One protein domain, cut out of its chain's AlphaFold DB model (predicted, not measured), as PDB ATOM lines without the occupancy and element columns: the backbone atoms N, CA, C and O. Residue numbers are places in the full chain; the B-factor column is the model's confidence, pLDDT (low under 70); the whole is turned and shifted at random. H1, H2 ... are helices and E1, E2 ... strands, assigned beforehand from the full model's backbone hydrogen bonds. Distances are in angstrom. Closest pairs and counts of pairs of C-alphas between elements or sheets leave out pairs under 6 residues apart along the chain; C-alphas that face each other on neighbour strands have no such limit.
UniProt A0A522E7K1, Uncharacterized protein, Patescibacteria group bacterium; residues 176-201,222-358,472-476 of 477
ATOM      1  N   GLU A 176       2.967 -50.651  12.976       96.31
ATOM      2  CA  GLU A 176       2.101 -50.240  14.085       96.31
ATOM      3  C   GLU A 176       2.589 -50.816  15.419       96.31
ATOM      4  O   GLU A 176       2.586 -50.126  16.444       96.31
ATOM      5  N   ARG A 177       3.064 -52.069  15.422       97.38
ATOM      6  CA  ARG A 177       3.612 -52.701  16.626       97.38
ATOM      7  C   ARG A 177       4.905 -52.032  17.088       97.38
ATOM      8  O   ARG A 177       5.065 -51.796  18.287       97.38
ATOM      9  N   VAL A 178       5.803 -51.707  16.159       97.69
ATOM     10  CA  VAL A 178       7.040 -50.967  16.447       97.69
ATOM     11  C   VAL A 178       6.708 -49.585  17.005       97.69
ATOM     12  O   VAL A 178       7.239 -49.226  18.053       97.69
ATOM     13  N   GLU A 179       5.793 -48.837  16.384       96.62
ATOM     14  CA  GLU A 179       5.372 -47.518  16.876       96.62
ATOM     15  C   GLU A 179       4.842 -47.573  18.312       96.62
ATOM     16  O   GLU A 179       5.279 -46.792  19.159       96.62
ATOM     17  N   GLN A 180       3.948 -48.520  18.610       96.75
ATOM     18  CA  GLN A 180       3.387 -48.700  19.952       96.75
ATOM     19  C   GLN A 180       4.475 -48.975  20.996       96.75
ATOM     20  O   GLN A 180       4.489 -48.362  22.067       96.75
ATOM     21  N   LEU A 181       5.405 -49.885  20.690       97.31
ATOM     22  CA  LEU A 181       6.490 -50.247  21.605       97.31
ATOM     23  C   LEU A 181       7.489 -49.101  21.792       97.31
ATOM     24  O   LEU A 181       7.946 -48.865  22.911       97.31
ATOM     25  N   VAL A 182       7.800 -48.358  20.728       96.44
ATOM     26  CA  VAL A 182       8.661 -47.171  20.792       96.44
ATOM     27  C   VAL A 182       8.016 -46.090  21.647       96.44
ATOM     28  O   VAL A 182       8.680 -45.544  22.523       96.44
ATOM     29  N   GLN A 183       6.725 -45.808  21.458       95.31
ATOM     30  CA  GLN A 183       6.001 -44.823  22.265       95.31
ATOM     31  C   GLN A 183       5.975 -45.216  23.747       95.31
ATOM     32  O   GLN A 183       6.256 -44.381  24.608       95.31
ATOM     33  N   ALA A 184       5.718 -46.491  24.056       95.50
ATOM     34  CA  ALA A 184       5.764 -46.996  25.427       95.50
ATOM     35  C   ALA A 184       7.168 -46.862  26.048       95.50
ATOM     36  O   ALA A 184       7.304 -46.442  27.201       95.50
ATOM     37  N   LEU A 185       8.219 -47.174  25.281       96.00
ATOM     38  CA  LEU A 185       9.605 -47.055  25.727       96.00
ATOM     39  C   LEU A 185      10.006 -45.590  25.959       96.00
ATOM     40  O   LEU A 185      10.589 -45.280  26.995       96.00
ATOM     41  N   VAL A 186       9.652 -44.682  25.048       95.38
ATOM     42  CA  VAL A 186       9.883 -43.235  25.197       95.38
ATOM     43  C   VAL A 186       9.171 -42.704  26.439       95.38
ATOM     44  O   VAL A 186       9.796 -42.013  27.243       95.38
ATOM     45  N   ALA A 187       7.907 -43.075  26.661       94.50
ATOM     46  CA  ALA A 187       7.161 -42.669  27.852       94.50
ATOM     47  C   ALA A 187       7.821 -43.174  29.149       94.50
ATOM     48  O   ALA A 187       7.964 -42.412  30.106       94.50
ATOM     49  N   ASN A 188       8.288 -44.429  29.173       94.69
ATOM     50  CA  ASN A 188       9.025 -44.988  30.310       94.69
ATOM     51  C   ASN A 188      10.324 -44.213  30.591       94.69
ATOM     52  O   ASN A 188      10.606 -43.865  31.740       94.69
ATOM     53  N   ILE A 189      11.105 -43.925  29.546       95.44
ATOM     54  CA  ILE A 189      12.366 -43.185  29.660       95.44
ATOM     55  C   ILE A 189      12.100 -41.761  30.154       95.44
ATOM     56  O   ILE A 189      12.757 -41.325  31.096       95.44
ATOM     57  N   ALA A 190      11.113 -41.063  29.586       95.06
ATOM     58  CA  ALA A 190      10.738 -39.711  29.994       95.06
ATOM     59  C   ALA A 190      10.294 -39.659  31.463       95.06
ATOM     60  O   ALA A 190      10.792 -38.839  32.237       95.06
ATOM     61  N   GLN A 191       9.448 -40.607  31.884       95.00
ATOM     62  CA  GLN A 191       9.018 -40.732  33.277       95.00
ATOM     63  C   GLN A 191      10.211 -40.933  34.219       95.00
ATOM     64  O   GLN A 191      10.307 -40.266  35.248       95.00
ATOM     65  N   ARG A 192      11.143 -41.829  33.874       94.88
ATOM     66  CA  ARG A 192      12.341 -42.095  34.687       94.88
ATOM     67  C   ARG A 192      13.334 -40.934  34.683       94.88
ATOM     68  O   ARG A 192      14.052 -40.762  35.664       94.88
ATOM     69  N   ALA A 193      13.383 -40.155  33.603       93.50
ATOM     70  CA  ALA A 193      14.202 -38.948  33.503       93.50
ATOM     71  C   ALA A 193      13.598 -37.771  34.286       93.50
ATOM     72  O   ALA A 193      14.299 -36.790  34.537       93.50
ATOM     73  N   GLY A 194      12.322 -37.864  34.677       93.75
ATOM     74  CA  GLY A 194      11.595 -36.773  35.317       93.75
ATOM     75  C   GLY A 194      11.338 -35.609  34.360       93.75
ATOM     76  O   GLY A 194      11.391 -34.457  34.784       93.75
ATOM     77  N   VAL A 195      11.108 -35.902  33.074       91.56
ATOM     78  CA  VAL A 195      10.856 -34.894  32.032       91.56
ATOM     79  C   VAL A 195       9.469 -35.075  31.428       91.56
ATOM     80  O   VAL A 195       9.010 -36.196  31.217       91.56
ATOM     81  N   THR A 196       8.784 -33.963  31.172       85.25
ATOM     82  CA  THR A 196       7.452 -33.941  30.543       85.25
ATOM     83  C   THR A 196       7.526 -33.827  29.021       85.25
ATOM     84  O   THR A 196       6.635 -34.321  28.330       85.25
ATOM     85  N   ASP A 197       8.589 -33.203  28.517       88.12
ATOM     86  CA  ASP A 197       8.969 -33.113  27.110       88.12
ATOM     87  C   ASP A 197      10.364 -33.734  26.975       88.12
ATOM     88  O   ASP A 197      11.280 -33.361  27.712       88.12
ATOM     89  N   SER A 198      10.515 -34.730  26.102       90.38
ATOM     90  CA  SER A 198      11.809 -35.381  25.892       90.38
ATOM     91  C   SER A 198      12.723 -34.577  24.968       90.38
ATOM     92  O   SER A 198      13.904 -34.908  24.855       90.38
ATOM     93  N   GLY A 199      12.198 -33.540  24.300       91.19
ATOM     94  CA  GLY A 199      12.912 -32.784  23.273       91.19
ATOM     95  C   GLY A 199      13.274 -33.647  22.062       91.19
ATOM     96  O   GLY A 199      14.183 -33.318  21.302       91.19
ATOM     97  N   LEU A 200      12.631 -34.803  21.894       92.88
ATOM     98  CA  LEU A 200      13.066 -35.804  20.934       92.88
ATOM     99  C   LEU A 200      12.528 -35.478  19.542       92.88
ATOM    100  O   LEU A 200      11.341 -35.625  19.266       92.88
ATOM    101  N   ILE A 201      13.421 -35.069  18.639       94.56
ATOM    102  CA  ILE A 201      13.069 -34.787  17.239       94.56
ATOM    103  C   ILE A 201      13.022 -36.085  16.418       94.56
ATOM    104  O   ILE A 201      12.121 -36.271  15.599       94.56
ATOM    105  N   CYS A 222      19.523 -42.371  20.130       88.44
ATOM    106  CA  CYS A 222      18.933 -41.053  20.347       88.44
ATOM    107  C   CYS A 222      20.001 -39.947  20.476       88.44
ATOM    108  O   CYS A 222      20.651 -39.868  21.520       88.44
ATOM    109  N   PRO A 223      20.136 -39.043  19.495       80.44
ATOM    110  CA  PRO A 223      19.760 -39.201  18.092       80.44
ATOM    111  C   PRO A 223      20.829 -39.995  17.316       80.44
ATOM    112  O   PRO A 223      22.022 -39.857  17.561       80.44
ATOM    113  N   ASP A 224      20.400 -40.823  16.365       81.56
ATOM    114  CA  ASP A 224      21.260 -41.520  15.394       81.56
ATOM    115  C   ASP A 224      20.434 -41.694  14.116       81.56
ATOM    116  O   ASP A 224      19.217 -41.876  14.191       81.56
ATOM    117  N   VAL A 225      21.067 -41.596  12.954       78.50
ATOM    118  CA  VAL A 225      20.457 -41.903  11.651       78.50
ATOM    119  C   VAL A 225      21.403 -42.791  10.849       78.50
ATOM    120  O   VAL A 225      20.972 -43.756  10.209       78.50
ATOM    121  N   GLY A 226      22.704 -42.509  10.935       84.88
ATOM    122  CA  GLY A 226      23.716 -43.068  10.054       84.88
ATOM    123  C   GLY A 226      23.823 -42.291   8.749       84.88
ATOM    124  O   GLY A 226      24.160 -42.893   7.728       84.88
ATOM    125  N   LEU A 227      23.515 -40.989   8.778       88.25
ATOM    126  CA  LEU A 227      23.726 -40.063   7.669       88.25
ATOM    127  C   LEU A 227      25.155 -40.104   7.150       88.25
ATOM    128  O   LEU A 227      25.324 -39.921   5.949       88.25
ATOM    129  N   PHE A 228      26.145 -40.430   7.991       87.12
ATOM    130  CA  PHE A 228      27.534 -40.619   7.557       87.12
ATOM    131  C   PHE A 228      27.654 -41.489   6.303       87.12
ATOM    132  O   PHE A 228      28.531 -41.254   5.477       87.12
ATOM    133  N   LEU A 229      26.760 -42.470   6.117       87.44
ATOM    134  CA  LEU A 229      26.772 -43.352   4.952       87.44
ATOM    135  C   LEU A 229      26.620 -42.582   3.637       87.44
ATOM    136  O   LEU A 229      27.175 -43.030   2.640       87.44
ATOM    137  N   ARG A 230      25.939 -41.430   3.617       86.44
ATOM    138  CA  ARG A 230      25.816 -40.563   2.431       86.44
ATOM    139  C   ARG A 230      27.115 -39.845   2.070       86.44
ATOM    140  O   ARG A 230      27.314 -39.512   0.906       86.44
ATOM    141  N   GLY A 231      27.990 -39.632   3.051       77.38
ATOM    142  CA  GLY A 231      29.215 -38.851   2.880       77.38
ATOM    143  C   GLY A 231      30.325 -39.606   2.164       77.38
ATOM    144  O   GLY A 231      31.306 -38.997   1.743       77.38
ATOM    145  N   PHE A 232      30.180 -40.923   2.006       80.06
ATOM    146  CA  PHE A 232      31.215 -41.783   1.456       80.06
ATOM    147  C   PHE A 232      30.905 -42.196   0.021       80.06
ATOM    148  O   PHE A 232      29.907 -42.851  -0.258       80.06
ATOM    149  N   THR A 233      31.808 -41.891  -0.904       78.31
ATOM    150  CA  THR A 233      31.787 -42.468  -2.250       78.31
ATOM    151  C   THR A 233      32.757 -43.638  -2.320       78.31
ATOM    152  O   THR A 233      33.947 -43.468  -2.053       78.31
ATOM    153  N   HIS A 234      32.272 -44.811  -2.727       85.44
ATOM    154  CA  HIS A 234      33.114 -45.981  -2.978       85.44
ATOM    155  C   HIS A 234      32.862 -46.503  -4.399       85.44
ATOM    156  O   HIS A 234      31.866 -47.192  -4.623       85.44
ATOM    157  N   PRO A 235      33.740 -46.208  -5.377       84.88
ATOM    158  CA  PRO A 235      33.452 -46.423  -6.801       84.88
ATOM    159  C   PRO A 235      33.298 -47.900  -7.194       84.88
ATOM    160  O   PRO A 235      32.787 -48.203  -8.268       84.88
ATOM    161  N   PHE A 236      33.748 -48.816  -6.337       89.25
ATOM    162  CA  PHE A 236      33.730 -50.254  -6.599       89.25
ATOM    163  C   PHE A 236      32.560 -50.993  -5.935       89.25
ATOM    164  O   PHE A 236      32.355 -52.166  -6.233       89.25
ATOM    165  N   SER A 237      31.818 -50.343  -5.032       91.94
ATOM    166  CA  SER A 237      30.713 -50.988  -4.313       91.94
ATOM    167  C   SER A 237      29.425 -50.889  -5.119       91.94
ATOM    168  O   SER A 237      29.069 -49.810  -5.593       91.94
ATOM    169  N   ARG A 238      28.710 -52.007  -5.252       92.62
ATOM    170  CA  ARG A 238      27.377 -52.056  -5.866       92.62
ATOM    171  C   ARG A 238      26.269 -51.995  -4.823       92.62
ATOM    172  O   ARG A 238      25.178 -51.531  -5.140       92.62
ATOM    173  N   LEU A 239      26.542 -52.438  -3.595       92.62
ATOM    174  CA  LEU A 239      25.538 -52.528  -2.534       92.62
ATOM    175  C   LEU A 239      25.442 -51.259  -1.684       92.62
ATOM    176  O   LEU A 239      24.360 -50.931  -1.197       92.62
ATOM    177  N   LEU A 240      26.542 -50.517  -1.514       91.31
ATOM    178  CA  LEU A 240      26.533 -49.273  -0.743       91.31
ATOM    179  C   LEU A 240      25.523 -48.244  -1.290       91.31
ATOM    180  O   LEU A 240      24.760 -47.727  -0.470       91.31
ATOM    181  N   PRO A 241      25.433 -47.982  -2.614       92.38
ATOM    182  CA  PRO A 241      24.461 -47.029  -3.156       92.38
ATOM    183  C   PRO A 241      23.004 -47.348  -2.795       92.38
ATOM    184  O   PRO A 241      22.232 -46.439  -2.507       92.38
ATOM    185  N   ILE A 242      22.638 -48.632  -2.728       91.25
ATOM    186  CA  ILE A 242      21.277 -49.069  -2.372       91.25
ATOM    187  C   ILE A 242      20.946 -48.665  -0.929       91.25
ATOM    188  O   ILE A 242      19.862 -48.169  -0.630       91.25
ATOM    189  N   VAL A 243      21.897 -48.847  -0.009       90.00
ATOM    190  CA  VAL A 243      21.708 -48.433   1.388       90.00
ATOM    191  C   VAL A 243      21.706 -46.907   1.507       90.00
ATOM    192  O   VAL A 243      20.940 -46.356   2.299       90.00
ATOM    193  N   GLN A 244      22.534 -46.218   0.718       91.69
ATOM    194  CA  GLN A 244      22.593 -44.756   0.691       91.69
ATOM    195  C   GLN A 244      21.270 -44.125   0.255       91.69
ATOM    196  O   GLN A 244      20.884 -43.120   0.845       91.69
ATOM    197  N   GLU A 245      20.555 -44.729  -0.697       92.44
ATOM    198  CA  GLU A 245      19.243 -44.253  -1.148       92.44
ATOM    199  C   GLU A 245      18.212 -44.245  -0.008       92.44
ATOM    200  O   GLU A 245      17.524 -43.244   0.214       92.44
ATOM    201  N   ILE A 246      18.165 -45.312   0.798       92.12
ATOM    202  CA  ILE A 246      17.295 -45.352   1.984       92.12
ATOM    203  C   ILE A 246      17.711 -44.268   2.979       92.12
ATOM    204  O   ILE A 246      16.869 -43.504   3.449       92.12
ATOM    205  N   VAL A 247      19.004 -44.168   3.294       92.50
ATOM    206  CA  VAL A 247      19.518 -43.174   4.254       92.50
ATOM    207  C   VAL A 247      19.251 -41.741   3.781       92.50
ATOM    208  O   VAL A 247      18.969 -40.873   4.605       92.50
ATOM    209  N   GLU A 248      19.292 -41.478   2.477       93.44
ATOM    210  CA  GLU A 248      18.915 -40.194   1.888       93.44
ATOM    211  C   GLU A 248      17.450 -39.848   2.153       93.44
ATOM    212  O   GLU A 248      17.169 -38.764   2.675       93.44
ATOM    213  N   GLY A 249      16.530 -40.778   1.884       93.69
ATOM    214  CA  GLY A 249      15.118 -40.602   2.216       93.69
ATOM    215  C   GLY A 249      14.912 -40.328   3.708       93.69
ATOM    216  O   GLY A 249      14.262 -39.348   4.079       93.69
ATOM    217  N   LEU A 250      15.545 -41.126   4.576       94.62
ATOM    218  CA  LEU A 250      15.499 -40.944   6.032       94.62
ATOM    219  C   LEU A 250      16.024 -39.559   6.449       94.62
ATOM    220  O   LEU A 250      15.426 -38.890   7.295       94.62
ATOM    221  N   GLY A 251      17.109 -39.098   5.823       94.31
ATOM    222  CA  GLY A 251      17.706 -37.791   6.072       94.31
ATOM    223  C   GLY A 251      16.785 -36.622   5.734       94.31
ATOM    224  O   GLY A 251      16.759 -35.642   6.478       94.31
ATOM    225  N   HIS A 252      15.969 -36.727   4.680       94.50
ATOM    226  CA  HIS A 252      14.957 -35.710   4.372       94.50
ATOM    227  C   HIS A 252      13.889 -35.604   5.467       94.50
ATOM    228  O   HIS A 252      13.548 -34.496   5.879       94.50
ATOM    229  N   HIS A 253      13.427 -36.727   6.023       95.19
ATOM    230  CA  HIS A 253      12.468 -36.703   7.133       95.19
ATOM    231  C   HIS A 253      13.056 -36.087   8.410       95.19
ATOM    232  O   HIS A 253      12.369 -35.325   9.096       95.19
ATOM    233  N   VAL A 254      14.326 -36.373   8.715       94.44
ATOM    234  CA  VAL A 254      15.045 -35.766   9.849       94.44
ATOM    235  C   VAL A 254      15.212 -34.266   9.641       94.44
ATOM    236  O   VAL A 254      14.882 -33.484  10.532       94.44
ATOM    237  N   ARG A 255      15.651 -33.852   8.448       94.06
ATOM    238  CA  ARG A 255      15.764 -32.444   8.052       94.06
ATOM    239  C   ARG A 255      14.444 -31.702   8.277       94.06
ATOM    240  O   ARG A 255      14.430 -30.639   8.898       94.06
ATOM    241  N   ASP A 256      13.338 -32.267   7.808       93.88
ATOM    242  CA  ASP A 256      12.028 -31.631   7.921       93.88
ATOM    243  C   ASP A 256      11.544 -31.587   9.381       93.88
ATOM    244  O   ASP A 256      10.927 -30.608   9.802       93.88
ATOM    245  N   ALA A 257      11.854 -32.611  10.186       93.88
ATOM    246  CA  ALA A 257      11.558 -32.621  11.618       93.88
ATOM    247  C   ALA A 257      12.364 -31.558  12.388       93.88
ATOM    248  O   ALA A 257      11.798 -30.854  13.230       93.88
ATOM    249  N   ILE A 258      13.650 -31.381  12.057       93.88
ATOM    250  CA  ILE A 258      14.488 -30.297  12.591       93.88
ATOM    251  C   ILE A 258      13.885 -28.939  12.226       93.88
ATOM    252  O   ILE A 258      13.726 -28.096  13.103       93.88
ATOM    253  N   HIS A 259      13.504 -28.735  10.961       93.12
ATOM    254  CA  HIS A 259      12.923 -27.471  10.500       93.12
ATOM    255  C   HIS A 259      11.663 -27.076  11.272       93.12
ATOM    256  O   HIS A 259      11.513 -25.915  11.647       93.12
ATOM    257  N   ARG A 260      10.773 -28.045  11.521       91.88
ATOM    258  CA  ARG A 260       9.533 -27.823  12.274       91.88
ATOM    259  C   ARG A 260       9.780 -27.541  13.753       91.88
ATOM    260  O   ARG A 260       9.016 -26.792  14.349       91.88
ATOM    261  N   THR A 261      10.800 -28.166  14.341       91.69
ATOM    262  CA  THR A 261      11.011 -28.129  15.797       91.69
ATOM    263  C   THR A 261      11.914 -26.978  16.231       91.69
ATOM    264  O   THR A 261      11.680 -26.387  17.280       91.69
ATOM    265  N   ILE A 262      12.928 -26.650  15.429       92.12
ATOM    266  CA  ILE A 262      13.898 -25.596  15.726       92.12
ATOM    267  C   ILE A 262      13.688 -24.456  14.720       92.12
ATOM    268  O   ILE A 262      14.184 -24.547  13.592       92.12
ATOM    269  N   PRO A 263      12.927 -23.401  15.059       87.50
ATOM    270  CA  PRO A 263      12.621 -22.312  14.128       87.50
ATOM    271  C   PRO A 263      13.844 -21.444  13.790       87.50
ATOM    272  O   PRO A 263      13.922 -20.896  12.690       87.50
ATOM    273  N   GLU A 264      14.834 -21.370  14.674       88.75
ATOM    274  CA  GLU A 264      16.013 -20.513  14.557       88.75
ATOM    275  C   GLU A 264      16.875 -20.868  13.343       88.75
ATOM    276  O   GLU A 264      17.029 -22.030  12.956       88.75
ATOM    277  N   SER A 265      17.481 -19.847  12.736       89.38
ATOM    278  CA  SER A 265      18.424 -20.032  11.630       89.38
ATOM    279  C   SER A 265      19.767 -20.597  12.093       89.38
ATOM    280  O   SER A 265      20.457 -21.222  11.298       89.38
ATOM    281  N   MET A 266      20.138 -20.407  13.360       93.06
ATOM    282  CA  MET A 266      21.356 -20.957  13.952       93.06
ATOM    283  C   MET A 266      20.998 -22.087  14.916       93.06
ATOM    284  O   MET A 266      20.204 -21.888  15.830       93.06
ATOM    285  N   ILE A 267      21.621 -23.248  14.731       93.31
ATOM    286  CA  ILE A 267      21.471 -24.411  15.608       93.31
ATOM    287  C   ILE A 267      22.843 -24.739  16.186       93.31
ATOM    288  O   ILE A 267      23.800 -24.952  15.435       93.31
ATOM    289  N   THR A 268      22.948 -24.810  17.510       95.50
ATOM    290  CA  THR A 268      24.173 -25.278  18.163       95.50
ATOM    291  C   THR A 268      24.136 -26.805  18.250       95.50
ATOM    292  O   THR A 268      23.155 -27.378  18.710       95.50
ATOM    293  N   VAL A 269      25.192 -27.481  17.806       95.19
ATOM    294  CA  VAL A 269      25.369 -28.933  17.941       95.19
ATOM    295  C   VAL A 269      26.432 -29.184  18.999       95.19
ATOM    296  O   VAL A 269      27.541 -28.668  18.865       95.19
ATOM    297  N   LEU A 270      26.114 -29.973  20.024       94.69
ATOM    298  CA  LEU A 270      27.096 -30.457  20.994       94.69
ATOM    299  C   LEU A 270      27.457 -31.911  20.711       94.69
ATOM    300  O   LEU A 270      26.580 -32.766  20.598       94.69
ATOM    301  N   THR A 271      28.758 -32.173  20.660       92.50
ATOM    302  CA  THR A 271      29.355 -33.507  20.532       92.50
ATOM    303  C   THR A 271      30.472 -33.674  21.570       92.50
ATOM    304  O   THR A 271      30.779 -32.751  22.332       92.50
ATOM    305  N   ARG A 272      31.062 -34.865  21.641       89.44
ATOM    306  CA  ARG A 272      32.208 -35.160  22.500       89.44
ATOM    307  C   ARG A 272      33.444 -34.391  22.036       89.44
ATOM    308  O   ARG A 272      33.660 -34.211  20.841       89.44
ATOM    309  N   ASP A 273      34.277 -33.988  22.985       88.06
ATOM    310  CA  ASP A 273      35.483 -33.198  22.722       88.06
ATOM    311  C   ASP A 273      36.435 -33.910  21.746       88.06
ATOM    312  O   ASP A 273      36.966 -33.287  20.826       88.06
ATOM    313  N   GLU A 274      36.580 -35.236  21.868       81.31
ATOM    314  CA  GLU A 274      37.518 -36.012  21.046       81.31
ATOM    315  C   GLU A 274      37.155 -36.025  19.552       81.31
ATOM    316  O   GLU A 274      38.043 -36.184  18.712       81.31
ATOM    317  N   VAL A 275      35.875 -35.820  19.220       82.38
ATOM    318  CA  VAL A 275      35.389 -35.741  17.832       82.38
ATOM    319  C   VAL A 275      35.964 -34.519  17.121       82.38
ATOM    320  O   VAL A 275      36.269 -34.582  15.933       82.38
ATOM    321  N   LEU A 276      36.142 -33.413  17.849       83.06
ATOM    322  CA  LEU A 276      36.650 -32.155  17.300       83.06
ATOM    323  C   LEU A 276      38.164 -32.012  17.463       83.06
ATOM    324  O   LEU A 276      38.823 -31.506  16.562       83.06
ATOM    325  N   ASP A 277      38.716 -32.442  18.600       77.31
ATOM    326  CA  ASP A 277      40.123 -32.184  18.932       77.31
ATOM    327  C   ASP A 277      41.090 -33.187  18.303       77.31
ATOM    328  O   ASP A 277      42.237 -32.842  18.017       77.31
ATOM    329  N   ASN A 278      40.642 -34.426  18.085       65.12
ATOM    330  CA  ASN A 278      41.507 -35.509  17.616       65.12
ATOM    331  C   ASN A 278      41.112 -36.057  16.242       65.12
ATOM    332  O   ASN A 278      41.767 -36.989  15.774       65.12
ATOM    333  N   GLU A 279      40.044 -35.520  15.637       68.75
ATOM    334  CA  GLU A 279      39.367 -36.115  14.475       68.75
ATOM    335  C   GLU A 279      39.054 -37.609  14.704       68.75
ATOM    336  O   GLU A 279      39.093 -38.437  13.792       68.75
ATOM    337  N   GLU A 280      38.783 -37.977  15.961       65.81
ATOM    338  CA  GLU A 280      38.442 -39.343  16.334       65.81
ATOM    339  C   GLU A 280      36.942 -39.567  16.112       65.81
ATOM    340  O   GLU A 280      36.125 -38.742  16.500       65.81
ATOM    341  N   ASP A 281      36.569 -40.727  15.561       76.06
ATOM    342  CA  ASP A 281      35.176 -41.097  15.248       76.06
ATOM    343  C   ASP A 281      34.641 -40.496  13.933       76.06
ATOM    344  O   ASP A 281      33.699 -39.702  13.899       76.06
ATOM    345  N   LEU A 282      35.221 -40.955  12.818       79.75
ATOM    346  CA  LEU A 282      34.818 -40.627  11.447       79.75
ATOM    347  C   LEU A 282      33.302 -40.719  11.205       79.75
ATOM    348  O   LEU A 282      32.758 -39.961  10.401       79.75
ATOM    349  N   LEU A 283      32.613 -41.640  11.882       83.69
ATOM    350  CA  LEU A 283      31.168 -41.797  11.730       83.69
ATOM    351  C   LEU A 283      30.425 -40.589  12.279       83.69
ATOM    352  O   LEU A 283      29.515 -40.089  11.628       83.69
ATOM    353  N   GLU A 284      30.819 -40.098  13.451       85.81
ATOM    354  CA  GLU A 284      30.200 -38.921  14.051       85.81
ATOM    355  C   GLU A 284      30.559 -37.640  13.289       85.81
ATOM    356  O   GLU A 284      29.683 -36.812  13.044       85.81
ATOM    357  N   ILE A 285      31.805 -37.515  12.818       86.38
ATOM    358  CA  ILE A 285      32.229 -36.403  11.950       86.38
ATOM    359  C   ILE A 285      31.399 -36.389  10.659       86.38
ATOM    360  O   ILE A 285      30.812 -35.367  10.301       86.38
ATOM    361  N   GLY A 286      31.292 -37.536   9.980       88.31
ATOM    362  CA  GLY A 286      30.488 -37.681   8.767       88.31
ATOM    363  C   GLY A 286      29.005 -37.388   9.002       88.31
ATOM    364  O   GLY A 286      28.371 -36.733   8.174       88.31
ATOM    365  N   GLU A 287      28.455 -37.807  10.145       90.88
ATOM    366  CA  GLU A 287      27.079 -37.494  10.550       90.88
ATOM    367  C   GLU A 287      26.863 -35.978  10.678       90.88
ATOM    368  O   GLU A 287      25.886 -35.439  10.155       90.88
ATOM    369  N   ILE A 288      27.791 -35.276  11.339       91.88
ATOM    370  CA  ILE A 288      27.739 -33.823  11.551       91.88
ATOM    371  C   ILE A 288      27.804 -33.064  10.220       91.88
ATOM    372  O   ILE A 288      27.037 -32.120  10.014       91.88
ATOM    373  N   GLU A 289      28.686 -33.467   9.303       92.12
ATOM    374  CA  GLU A 289      28.814 -32.817   7.992       92.12
ATOM    375  C   GLU A 289      27.571 -33.011   7.115       92.12
ATOM    376  O   GLU A 289      27.139 -32.093   6.410       92.12
ATOM    377  N   GLU A 290      26.950 -34.187   7.175       93.12
ATOM    378  CA  GLU A 290      25.698 -34.455   6.465       93.12
ATOM    379  C   GLU A 290      24.520 -33.689   7.070       93.12
ATOM    380  O   GLU A 290      23.742 -33.069   6.339       93.12
ATOM    381  N   LEU A 291      24.423 -33.627   8.404       93.38
ATOM    382  CA  LEU A 291      23.455 -32.761   9.079       93.38
ATOM    383  C   LEU A 291      23.654 -31.295   8.679       93.38
ATOM    384  O   LEU A 291      22.674 -30.590   8.430       93.38
ATOM    385  N   ARG A 292      24.905 -30.829   8.564       94.69
ATOM    386  CA  ARG A 292      25.213 -29.455   8.138       94.69
ATOM    387  C   ARG A 292      24.708 -29.187   6.729       94.69
ATOM    388  O   ARG A 292      24.060 -28.163   6.522       94.69
ATOM    389  N   ARG A 293      24.933 -30.106   5.786       94.12
ATOM    390  CA  ARG A 293      24.412 -29.999   4.412       94.12
ATOM    391  C   ARG A 293      22.884 -29.994   4.368       94.12
ATOM    392  O   ARG A 293      22.297 -29.140   3.701       94.12
ATOM    393  N   LEU A 294      22.238 -30.894   5.107       92.81
ATOM    394  CA  LEU A 294      20.778 -30.958   5.190       92.81
ATOM    395  C   LEU A 294      20.182 -29.664   5.763       92.81
ATOM    396  O   LEU A 294      19.262 -29.103   5.170       92.81
ATOM    397  N   CYS A 295      20.728 -29.145   6.863       93.12
ATOM    398  CA  CYS A 295      20.286 -27.887   7.468       93.12
ATOM    399  C   CYS A 295      20.556 -26.672   6.564       93.12
ATOM    400  O   CYS A 295      19.687 -25.808   6.432       93.12
ATOM    401  N   ALA A 296      21.704 -26.630   5.880       94.31
ATOM    402  CA  ALA A 296      22.041 -25.553   4.948       94.31
ATOM    403  C   ALA A 296      21.040 -25.457   3.786       94.31
ATOM    404  O   ALA A 296      20.678 -24.352   3.385       94.31
ATOM    405  N   SER A 297      20.514 -26.593   3.306       93.12
ATOM    406  CA  SER A 297      19.457 -26.612   2.278       93.12
ATOM    407  C   SER A 297      18.148 -25.933   2.717       93.12
ATOM    408  O   SER A 297      17.334 -25.565   1.875       93.12
ATOM    409  N   LEU A 298      17.965 -25.719   4.025       91.81
ATOM    410  CA  LEU A 298      16.841 -24.992   4.623       91.81
ATOM    411  C   LEU A 298      17.199 -23.556   5.041       91.81
ATOM    412  O   LEU A 298      16.431 -22.922   5.764       91.81
ATOM    413  N   GLY A 299      18.382 -23.060   4.670       93.31
ATOM    414  CA  GLY A 299      18.885 -21.762   5.126       93.31
ATOM    415  C   GLY A 299      19.266 -21.729   6.610       93.31
ATOM    416  O   GLY A 299      19.308 -20.650   7.199       93.31
ATOM    417  N   LYS A 300      19.522 -22.892   7.228       94.44
ATOM    418  CA  LYS A 300      19.984 -22.996   8.616       94.44
ATOM    419  C   LYS A 300      21.485 -23.275   8.684       94.44
ATOM    420  O   LYS A 300      22.021 -24.058   7.905       94.44
ATOM    421  N   THR A 301      22.146 -22.690   9.671       94.56
ATOM    422  CA  THR A 301      23.573 -22.863   9.953       94.56
ATOM    423  C   THR A 301      23.745 -23.717  11.203       94.56
ATOM    424  O   THR A 301      23.155 -23.425  12.243       94.56
ATOM    425  N   LEU A 302      24.575 -24.762  11.117       94.06
ATOM    426  CA  LEU A 302      24.995 -25.536  12.287       94.06
ATOM    427  C   LEU A 302      26.311 -24.988  12.840       94.06
ATOM    428  O   LEU A 302      27.317 -24.954  12.127       94.06
ATOM    429  N   ARG A 303      26.322 -24.640  14.126       94.62
ATOM    430  CA  ARG A 303      27.532 -24.330  14.891       94.62
ATOM    431  C   ARG A 303      27.873 -25.510  15.791       94.62
ATOM    432  O   ARG A 303      27.154 -25.774  16.747       94.62
ATOM    433  N   VAL A 304      28.967 -26.201  15.500       93.88
ATOM    434  CA  VAL A 304      29.402 -27.372  16.275       93.88
ATOM    435  C   VAL A 304      30.308 -26.920  17.419       93.88
ATOM    436  O   VAL A 304      31.186 -26.084  17.209       93.88
ATOM    437  N   ARG A 305      30.068 -27.432  18.626       94.56
ATOM    438  CA  ARG A 305      30.806 -27.115  19.854       94.56
ATOM    439  C   ARG A 305      31.137 -28.389  20.629       94.56
ATOM    440  O   ARG A 305      30.438 -29.397  20.509       94.56
ATOM    441  N   ARG A 306      32.181 -28.308  21.456       93.12
ATOM    442  CA  ARG A 306      32.533 -29.350  22.421       93.12
ATOM    443  C   ARG A 306      31.528 -29.366  23.563       93.12
ATOM    444  O   ARG A 306      30.998 -28.320  23.941       93.12
ATOM    445  N   VAL A 307      31.312 -30.528  24.168       93.25
ATOM    446  CA  VAL A 307      30.498 -30.619  25.386       93.25
ATOM    447  C   VAL A 307      31.176 -29.914  26.564       93.25
ATOM    448  O   VAL A 307      30.488 -29.424  27.460       93.25
ATOM    449  N   SER A 308      32.508 -29.793  26.567       92.75
ATOM    450  CA  SER A 308      33.224 -28.989  27.564       92.75
ATOM    451  C   SER A 308      32.904 -27.494  27.511       92.75
ATOM    452  O   SER A 308      32.900 -26.877  28.580       92.75
ATOM    453  N   ASP A 309      32.544 -26.966  26.337       93.62
ATOM    454  CA  ASP A 309      32.210 -25.554  26.083       93.62
ATOM    455  C   ASP A 309      30.737 -25.217  26.417       93.62
ATOM    456  O   ASP A 309      30.227 -24.162  26.031       93.62
ATOM    457  N   VAL A 310      30.009 -26.115  27.098       92.44
ATOM    458  CA  VAL A 310      28.570 -25.949  27.390       92.44
ATOM    459  C   VAL A 310      28.260 -24.674  28.179       92.44
ATOM    460  O   VAL A 310      27.191 -24.081  28.015       92.44
ATOM    461  N   ASP A 311      29.200 -24.226  29.009       91.44
ATOM    462  CA  ASP A 311      29.024 -23.039  29.843       91.44
ATOM    463  C   ASP A 311      29.052 -21.736  29.023       91.44
ATOM    464  O   ASP A 311      28.376 -20.770  29.384       91.44
ATOM    465  N   ASP A 312      29.715 -21.756  27.864       93.06
ATOM    466  CA  ASP A 312      29.844 -20.618  26.947       93.06
ATOM    467  C   ASP A 312      28.662 -20.484  25.976       93.06
ATOM    468  O   ASP A 312      28.643 -19.589  25.123       93.06
ATOM    469  N   ILE A 313      27.681 -21.388  26.055       92.38
ATOM    470  CA  ILE A 313      26.486 -21.328  25.218       92.38
ATOM    471  C   ILE A 313      25.522 -20.281  25.806       92.38
ATOM    472  O   ILE A 313      25.125 -20.402  26.975       92.38
ATOM    473  N   PRO A 314      25.127 -19.260  25.018       91.31
ATOM    474  CA  PRO A 314      24.146 -18.263  25.429       91.31
ATOM    475  C   PRO A 314      22.823 -18.889  25.860       91.31
ATOM    476  O   PRO A 314      22.398 -19.896  25.301       91.31
ATOM    477  N   GLN A 315      22.165 -18.266  26.838       90.06
ATOM    478  CA  GLN A 315      20.854 -18.706  27.317       90.06
ATOM    479  C   GLN A 315      19.820 -18.755  26.180       90.06
ATOM    480  O   GLN A 315      19.932 -18.026  25.195       90.06
ATOM    481  N   ASP A 316      18.827 -19.630  26.334       86.94
ATOM    482  CA  ASP A 316      17.712 -19.855  25.406       86.94
ATOM    483  C   ASP A 316      18.093 -20.379  24.006       86.94
ATOM    484  O   ASP A 316      17.219 -20.552  23.151       86.94
ATOM    485  N   GLU A 317      19.366 -20.702  23.754       91.06
ATOM    486  CA  GLU A 317      19.759 -21.351  22.503       91.06
ATOM    487  C   GLU A 317      19.190 -22.773  22.371       91.06
ATOM    488  O   GLU A 317      19.028 -23.514  23.348       91.06
ATOM    489  N   HIS A 318      18.931 -23.161  21.118       92.44
ATOM    490  CA  HIS A 318      18.529 -24.514  20.747       92.44
ATOM    491  C   HIS A 318      19.774 -25.354  20.473       92.44
ATOM    492  O   HIS A 318      20.610 -25.015  19.627       92.44
ATOM    493  N   VAL A 319      19.887 -26.454  21.208       95.06
ATOM    494  CA  VAL A 319      21.081 -27.285  21.260       95.06
ATOM    495  C   VAL A 319      20.733 -28.717  20.878       95.06
ATOM    496  O   VAL A 319      20.031 -29.416  21.605       95.06
ATOM    497  N   LEU A 320      21.248 -29.165  19.739       95.31
ATOM    498  CA  LEU A 320      21.156 -30.548  19.292       95.31
ATOM    499  C   LEU A 320      22.298 -31.366  19.912       95.31
ATOM    500  O   LEU A 320      23.466 -31.019  19.736       95.31
ATOM    501  N   LEU A 321      21.981 -32.445  20.626       94.62
ATOM    502  CA  LEU A 321      22.974 -33.296  21.295       94.62
ATOM    503  C   LEU A 321      23.284 -34.538  20.461       94.62
ATOM    504  O   LEU A 321      22.370 -35.306  20.172       94.62
ATOM    505  N   LEU A 322      24.553 -34.803  20.151       90.69
ATOM    506  CA  LEU A 322      24.986 -35.996  19.413       90.69
ATOM    507  C   LEU A 322      25.908 -36.876  20.274       90.69
ATOM    508  O   LEU A 322      26.863 -36.380  20.862       90.69
ATOM    509  N   ASN A 323      25.580 -38.174  20.370       82.00
ATOM    510  CA  ASN A 323      26.415 -39.264  20.913       82.00
ATOM    511  C   ASN A 323      27.300 -38.927  22.135       82.00
ATOM    512  O   ASN A 323      28.473 -39.302  22.202       82.00
ATOM    513  N   LEU A 324      26.727 -38.264  23.143       88.19
ATOM    514  CA  LEU A 324      27.460 -37.853  24.341       88.19
ATOM    515  C   LEU A 324      27.800 -39.024  25.277       88.19
ATOM    516  O   LEU A 324      27.009 -39.952  25.474       88.19
ATOM    517  N   ASP A 325      28.965 -38.933  25.922       85.31
ATOM    518  CA  ASP A 325      29.379 -39.840  26.993       85.31
ATOM    519  C   ASP A 325      29.046 -39.253  28.371       85.31
ATOM    520  O   ASP A 325      29.755 -38.388  28.898       85.31
ATOM    521  N   TYR A 326      27.980 -39.782  28.973       86.44
ATOM    522  CA  TYR A 326      27.473 -39.373  30.284       86.44
ATOM    523  C   TYR A 326      28.299 -39.858  31.484       86.44
ATOM    524  O   TYR A 326      27.878 -39.680  32.630       86.44
ATOM    525  N   SER A 327      29.449 -40.491  31.245       80.69
ATOM    526  CA  SER A 327      30.446 -40.769  32.281       80.69
ATOM    527  C   SER A 327      31.483 -39.650  32.437       80.69
ATOM    528  O   SER A 327      32.221 -39.638  33.422       80.69
ATOM    529  N   SER A 328      31.520 -38.680  31.514       81.00
ATOM    530  CA  SER A 328      32.500 -37.588  31.521       81.00
ATOM    531  C   SER A 328      32.115 -36.428  32.461       81.00
ATOM    532  O   SER A 328      30.936 -36.069  32.552       81.00
ATOM    533  N   PRO A 329      33.083 -35.735  33.100       83.88
ATOM    534  CA  PRO A 329      32.800 -34.546  33.911       83.88
ATOM    535  C   PRO A 329      32.097 -33.409  33.152       83.88
ATOM    536  O   PRO A 329      31.320 -32.665  33.748       83.88
ATOM    537  N   ALA A 330      32.345 -33.265  31.845       85.44
ATOM    538  CA  ALA A 330      31.700 -32.245  31.015       85.44
ATOM    539  C   ALA A 330      30.178 -32.448  30.937       85.44
ATOM    540  O   ALA A 330      29.407 -31.504  31.114       85.44
ATOM    541  N   THR A 331      29.722 -33.696  30.795       88.94
ATOM    542  CA  THR A 331      28.281 -33.994  30.789       88.94
ATOM    543  C   THR A 331      27.590 -33.761  32.134       88.94
ATOM    544  O   THR A 331      26.385 -33.513  32.157       88.94
ATOM    545  N   CYS A 332      28.319 -33.751  33.256       88.81
ATOM    546  CA  CYS A 332      27.750 -33.339  34.543       88.81
ATOM    547  C   CYS A 332      27.329 -31.861  34.532       88.81
ATOM    548  O   CYS A 332      26.265 -31.535  35.057       88.81
ATOM    549  N   ARG A 333      28.118 -30.977  33.900       90.62
ATOM    550  CA  ARG A 333      27.775 -29.548  33.757       90.62
ATOM    551  C   ARG A 333      26.578 -29.348  32.829       90.62
ATOM    552  O   ARG A 333      25.648 -28.625  33.178       90.62
ATOM    553  N   LEU A 334      26.541 -30.084  31.715       93.75
ATOM    554  CA  LEU A 334      25.383 -30.134  30.814       93.75
ATOM    555  C   LEU A 334      24.091 -30.519  31.557       93.75
ATOM    556  O   LEU A 334      23.061 -29.867  31.395       93.75
ATOM    557  N   LEU A 335      24.144 -31.559  32.396       93.56
ATOM    558  CA  LEU A 335      22.992 -32.000  33.188       93.56
ATOM    559  C   LEU A 335      22.535 -30.937  34.198       93.56
ATOM    560  O   LEU A 335      21.330 -30.769  34.374       93.56
ATOM    561  N   ALA A 336      23.463 -30.212  34.829       91.12
ATOM    562  CA  ALA A 336      23.132 -29.121  35.747       91.12
ATOM    563  C   ALA A 336      22.415 -27.970  35.018       91.12
ATOM    564  O   ALA A 336      21.313 -27.588  35.410       91.12
ATOM    565  N   ARG A 337      22.952 -27.506  33.882       90.81
ATOM    566  CA  ARG A 337      22.300 -26.463  33.067       90.81
ATOM    567  C   ARG A 337      20.933 -26.884  32.528       90.81
ATOM    568  O   ARG A 337      20.038 -26.053  32.398       90.81
ATOM    569  N   ALA A 338      20.751 -28.167  32.219       91.62
ATOM    570  CA  ALA A 338      19.448 -28.704  31.831       91.62
ATOM    571  C   ALA A 338      18.423 -28.690  32.967       91.62
ATOM    572  O   ALA A 338      17.244 -28.454  32.715       91.62
ATOM    573  N   GLN A 339      18.852 -28.891  34.214       90.31
ATOM    574  CA  GLN A 339      17.972 -28.752  35.376       90.31
ATOM    575  C   GLN A 339      17.565 -27.295  35.627       90.31
ATOM    576  O   GLN A 339      16.438 -27.048  36.044       90.31
ATOM    577  N   GLU A 340      18.452 -26.342  35.339       90.31
ATOM    578  CA  GLU A 340      18.171 -24.903  35.428       90.31
ATOM    579  C   GLU A 340      17.228 -24.401  34.322       90.31
ATOM    580  O   GLU A 340      16.640 -23.332  34.460       90.31
ATOM    581  N   GLY A 341      17.083 -25.153  33.224       86.75
ATOM    582  CA  GLY A 341      16.255 -24.764  32.079       86.75
ATOM    583  C   GLY A 341      16.840 -23.616  31.251       86.75
ATOM    584  O   GLY A 341      16.093 -22.925  30.569       86.75
ATOM    585  N   SER A 342      18.161 -23.402  31.305       86.56
ATOM    586  CA  SER A 342      18.833 -22.271  30.643       86.56
ATOM    587  C   SER A 342      19.017 -22.430  29.132       86.56
ATOM    588  O   SER A 342      19.359 -21.462  28.458       86.56
ATOM    589  N   LEU A 343      18.829 -23.638  28.598       90.81
ATOM    590  CA  LEU A 343      18.988 -23.993  27.186       90.81
ATOM    591  C   LEU A 343      17.871 -24.955  26.773       90.81
ATOM    592  O   LEU A 343      17.333 -25.690  27.607       90.81
ATOM    593  N   ARG A 344      17.553 -24.990  25.475       92.62
ATOM    594  CA  ARG A 344      16.575 -25.925  24.904       92.62
ATOM    595  C   ARG A 344      17.302 -27.058  24.203       92.62
ATOM    596  O   ARG A 344      17.915 -26.851  23.160       92.62
ATOM    597  N   TYR A 345      17.235 -28.251  24.775       94.69
ATOM    598  CA  TYR A 345      17.990 -29.396  24.285       94.69
ATOM    599  C   TYR A 345      17.137 -30.345  23.452       94.69
ATOM    600  O   TYR A 345      15.988 -30.623  23.792       94.69
ATOM    601  N   PHE A 346      17.747 -30.888  22.402       94.81
ATOM    602  CA  PHE A 346      17.139 -31.874  21.523       94.81
ATOM    603  C   PHE A 346      18.098 -33.054  21.337       94.81
ATOM    604  O   PHE A 346      19.088 -32.924  20.612       94.81
ATOM    605  N   PRO A 347      17.843 -34.214  21.965       94.56
ATOM    606  CA  PRO A 347      16.902 -34.459  23.076       94.56
ATOM    607  C   PRO A 347      17.312 -33.774  24.397       94.56
ATOM    608  O   PRO A 347      18.427 -33.277  24.523       94.56
ATOM    609  N   ASP A 348      16.457 -33.835  25.424       94.94
ATOM    610  CA  ASP A 348      16.833 -33.523  26.811       94.94
ATOM    611  C   ASP A 348      18.006 -34.425  27.276       94.94
ATOM    612  O   ASP A 348      17.949 -35.650  27.093       94.94
ATOM    613  N   PRO A 349      19.064 -33.888  27.921       95.12
ATOM    614  CA  PRO A 349      20.228 -34.683  28.311       95.12
ATOM    615  C   PRO A 349      19.921 -35.813  29.306       95.12
ATOM    616  O   PRO A 349      20.569 -36.861  29.288       95.12
ATOM    617  N   ARG A 350      18.935 -35.633  30.194       94.38
ATOM    618  CA  ARG A 350      18.516 -36.663  31.162       94.38
ATOM    619  C   ARG A 350      17.808 -37.803  30.439       94.38
ATOM    620  O   ARG A 350      18.037 -38.969  30.769       94.38
ATOM    621  N   PHE A 351      16.996 -37.468  29.437       94.94
ATOM    622  CA  PHE A 351      16.358 -38.443  28.557       94.94
ATOM    623  C   PHE A 351      17.401 -39.225  27.745       94.94
ATOM    624  O   PHE A 351      17.405 -40.459  27.771       94.94
ATOM    625  N   GLN A 352      18.340 -38.529  27.092       94.50
ATOM    626  CA  GLN A 352      19.399 -39.154  26.290       94.50
ATOM    627  C   GLN A 352      20.265 -40.111  27.120       94.50
ATOM    628  O   GLN A 352      20.517 -41.245  26.706       94.50
ATOM    629  N   ARG A 353      20.653 -39.706  28.337       92.81
ATOM    630  CA  ARG A 353      21.394 -40.559  29.277       92.81
ATOM    631  C   ARG A 353      20.649 -41.856  29.594       92.81
ATOM    632  O   ARG A 353      21.255 -42.925  29.661       92.81
ATOM    633  N   LEU A 354      19.334 -41.789  29.812       92.38
ATOM    634  CA  LEU A 354      18.538 -42.976  30.118       92.38
ATOM    635  C   LEU A 354      18.300 -43.876  28.902       92.38
ATOM    636  O   LEU A 354      18.171 -45.089  29.100       92.38
ATOM    637  N   CYS A 355      18.310 -43.343  27.676       91.31
ATOM    638  CA  CYS A 355      18.263 -44.157  26.455       91.31
ATOM    639  C   CYS A 355      19.429 -45.156  26.386       91.31
ATOM    640  O   CYS A 355      19.231 -46.302  25.995       91.31
ATOM    641  N   GLN A 356      20.622 -44.775  26.860       86.06
ATOM    642  CA  GLN A 356      21.803 -45.657  26.885       86.06
ATOM    643  C   GLN A 356      21.649 -46.851  27.844       86.06
ATOM    644  O   GLN A 356      22.338 -47.862  27.709       86.06
ATOM    645  N   MET A 357      20.744 -46.752  28.824       85.50
ATOM    646  CA  MET A 357      20.566 -47.756  29.875       85.50
ATOM    647  C   MET A 357      19.226 -48.483  29.822       85.50
ATOM    648  O   MET A 357      19.045 -49.429  30.585       85.50
ATOM    649  N   THR A 358      18.293 -48.061  28.974       90.62
ATOM    650  CA  THR A 358      16.924 -48.588  28.948       90.62
ATOM    651  C   THR A 358      16.688 -49.383  27.672       90.62
ATOM    652  O   THR A 358      17.170 -49.027  26.601       90.62
ATOM    653  N   LEU A 472      13.678 -45.681  11.519       96.81
ATOM    654  CA  LEU A 472      13.693 -44.282  11.933       96.81
ATOM    655  C   LEU A 472      12.301 -43.912  12.429       96.81
ATOM    656  O   LEU A 472      11.322 -44.103  11.710       96.81
ATOM    657  N   CYS A 473      12.238 -43.327  13.618       95.94
ATOM    658  CA  CYS A 473      11.043 -42.677  14.118       95.94
ATOM    659  C   CYS A 473      11.287 -41.171  14.209       95.94
ATOM    660  O   CYS A 473      12.275 -40.742  14.807       95.94
ATOM    661  N   VAL A 474      10.390 -40.365  13.651       95.19
ATOM    662  CA  VAL A 474      10.459 -38.898  13.698       95.19
ATOM    663  C   VAL A 474       9.284 -38.331  14.476       95.19
ATOM    664  O   VAL A 474       8.200 -38.919  14.508       95.19
ATOM    665  N   ARG A 475       9.492 -37.176  15.108       90.50
ATOM    666  CA  ARG A 475       8.428 -36.423  15.767       90.50
ATOM    667  C   ARG A 475       7.382 -36.021  14.729       90.50
ATOM    668  O   ARG A 475       7.681 -35.326  13.751       90.50
ATOM    669  N   GLY A 476       6.166 -36.518  14.947       76.62
ATOM    670  CA  GLY A 476       4.986 -36.126  14.191       76.62
ATOM    671  C   GLY A 476       4.663 -34.648  14.404       76.62
ATOM    672  O   GLY A 476       5.095 -34.044  15.389       76.62
TER     673      GLY A 476
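This is residues 176 to 201, 222 to 358 and 472 to 476 of the 477 residues of an uncharacterized protein of Patescibacteria group bacterium (UniProt A0A522E7K1). A small parallel sheet of four strands, twisted by 91 degrees from edge to edge, sits in the middle, with H5 packed along one face and H6 on the opposite one. H3 crosses H5, H7 packs on H6, and H1 reaches out from H8; residues 234 to 239 stick out. The printed part has 168 residues with eight named helices and five named strands, in the order H1 H2 H3 E1 H4 H5 E2 H6 E3 H7 E4 H8 E5; the sheet runs E2 E1 E3 E4. The class is mixed, and the whole is compact, with a radius of gyration of the C-alphas of 16.2 A and spans of 50 by 41 by 31 A.

Start at H1, residues 176 to 193: its residues 189 to 193 alone touch H8, residues 349 to 355, closest at C-alphas 193 and 350, 5.4 A. H2, residues 227 to 231, touches H5, residues 282 to 296, closest at C-alphas 228 and 286, 4.3 A. H3, residues 240 to 261, touches H5 with residues 251 to 259 alone, at a steep tilt of 54 degrees, closest at C-alphas 255 and 294, 6.0 A. In the sheet, look from E1, residues 266 to 271, to E2, residues 301 to 306: N 269 and O 303 are 2.8 A apart. E3, residues 318 to 321, has N 320 and O 268 at 2.8 A; E4, residues 344 to 346, has N 346 and O 319 at 2.8 A. H5 lies over E2 at a height over the sheet of 8.9 A; H4, residues 273 to 277, only grazes the sheet. H6, residues 307 to 312, touches H7, residues 329 to 340, closest at C-alphas 308 and 330, 5.0 A. E5, residues 473 to 475, pairs with no named strand. Every O i to N i+4 pair is within hydrogen-bond range in H1, H4, H5 and H8; H3 has 17 of 18, H7 7 of 8, H2 0 of 1 and H6 0 of 2, with O i to N i+3 at 2 of 2 in H2 and 2 of 3 in H6.

Find C-alpha 176 at (2.101, -50.240, 14.085); H1 runs 25.5 A from there. H3, from C-alpha 240 at (26.533, -49.273, -0.743), spans 31.0 A, and H5 20.8 A. E5 ends at C-alpha 475, (8.428, -36.423, 15.767).

C-alphas 236 and 340 are the farthest apart, 51.5 A. Residues 202 to 221 and 359 to 471 are not printed; the gaps are 9.1 A and 17.8 A. Of the links printed whole, none is long. Residues 278 to 280 have pLDDT under 70.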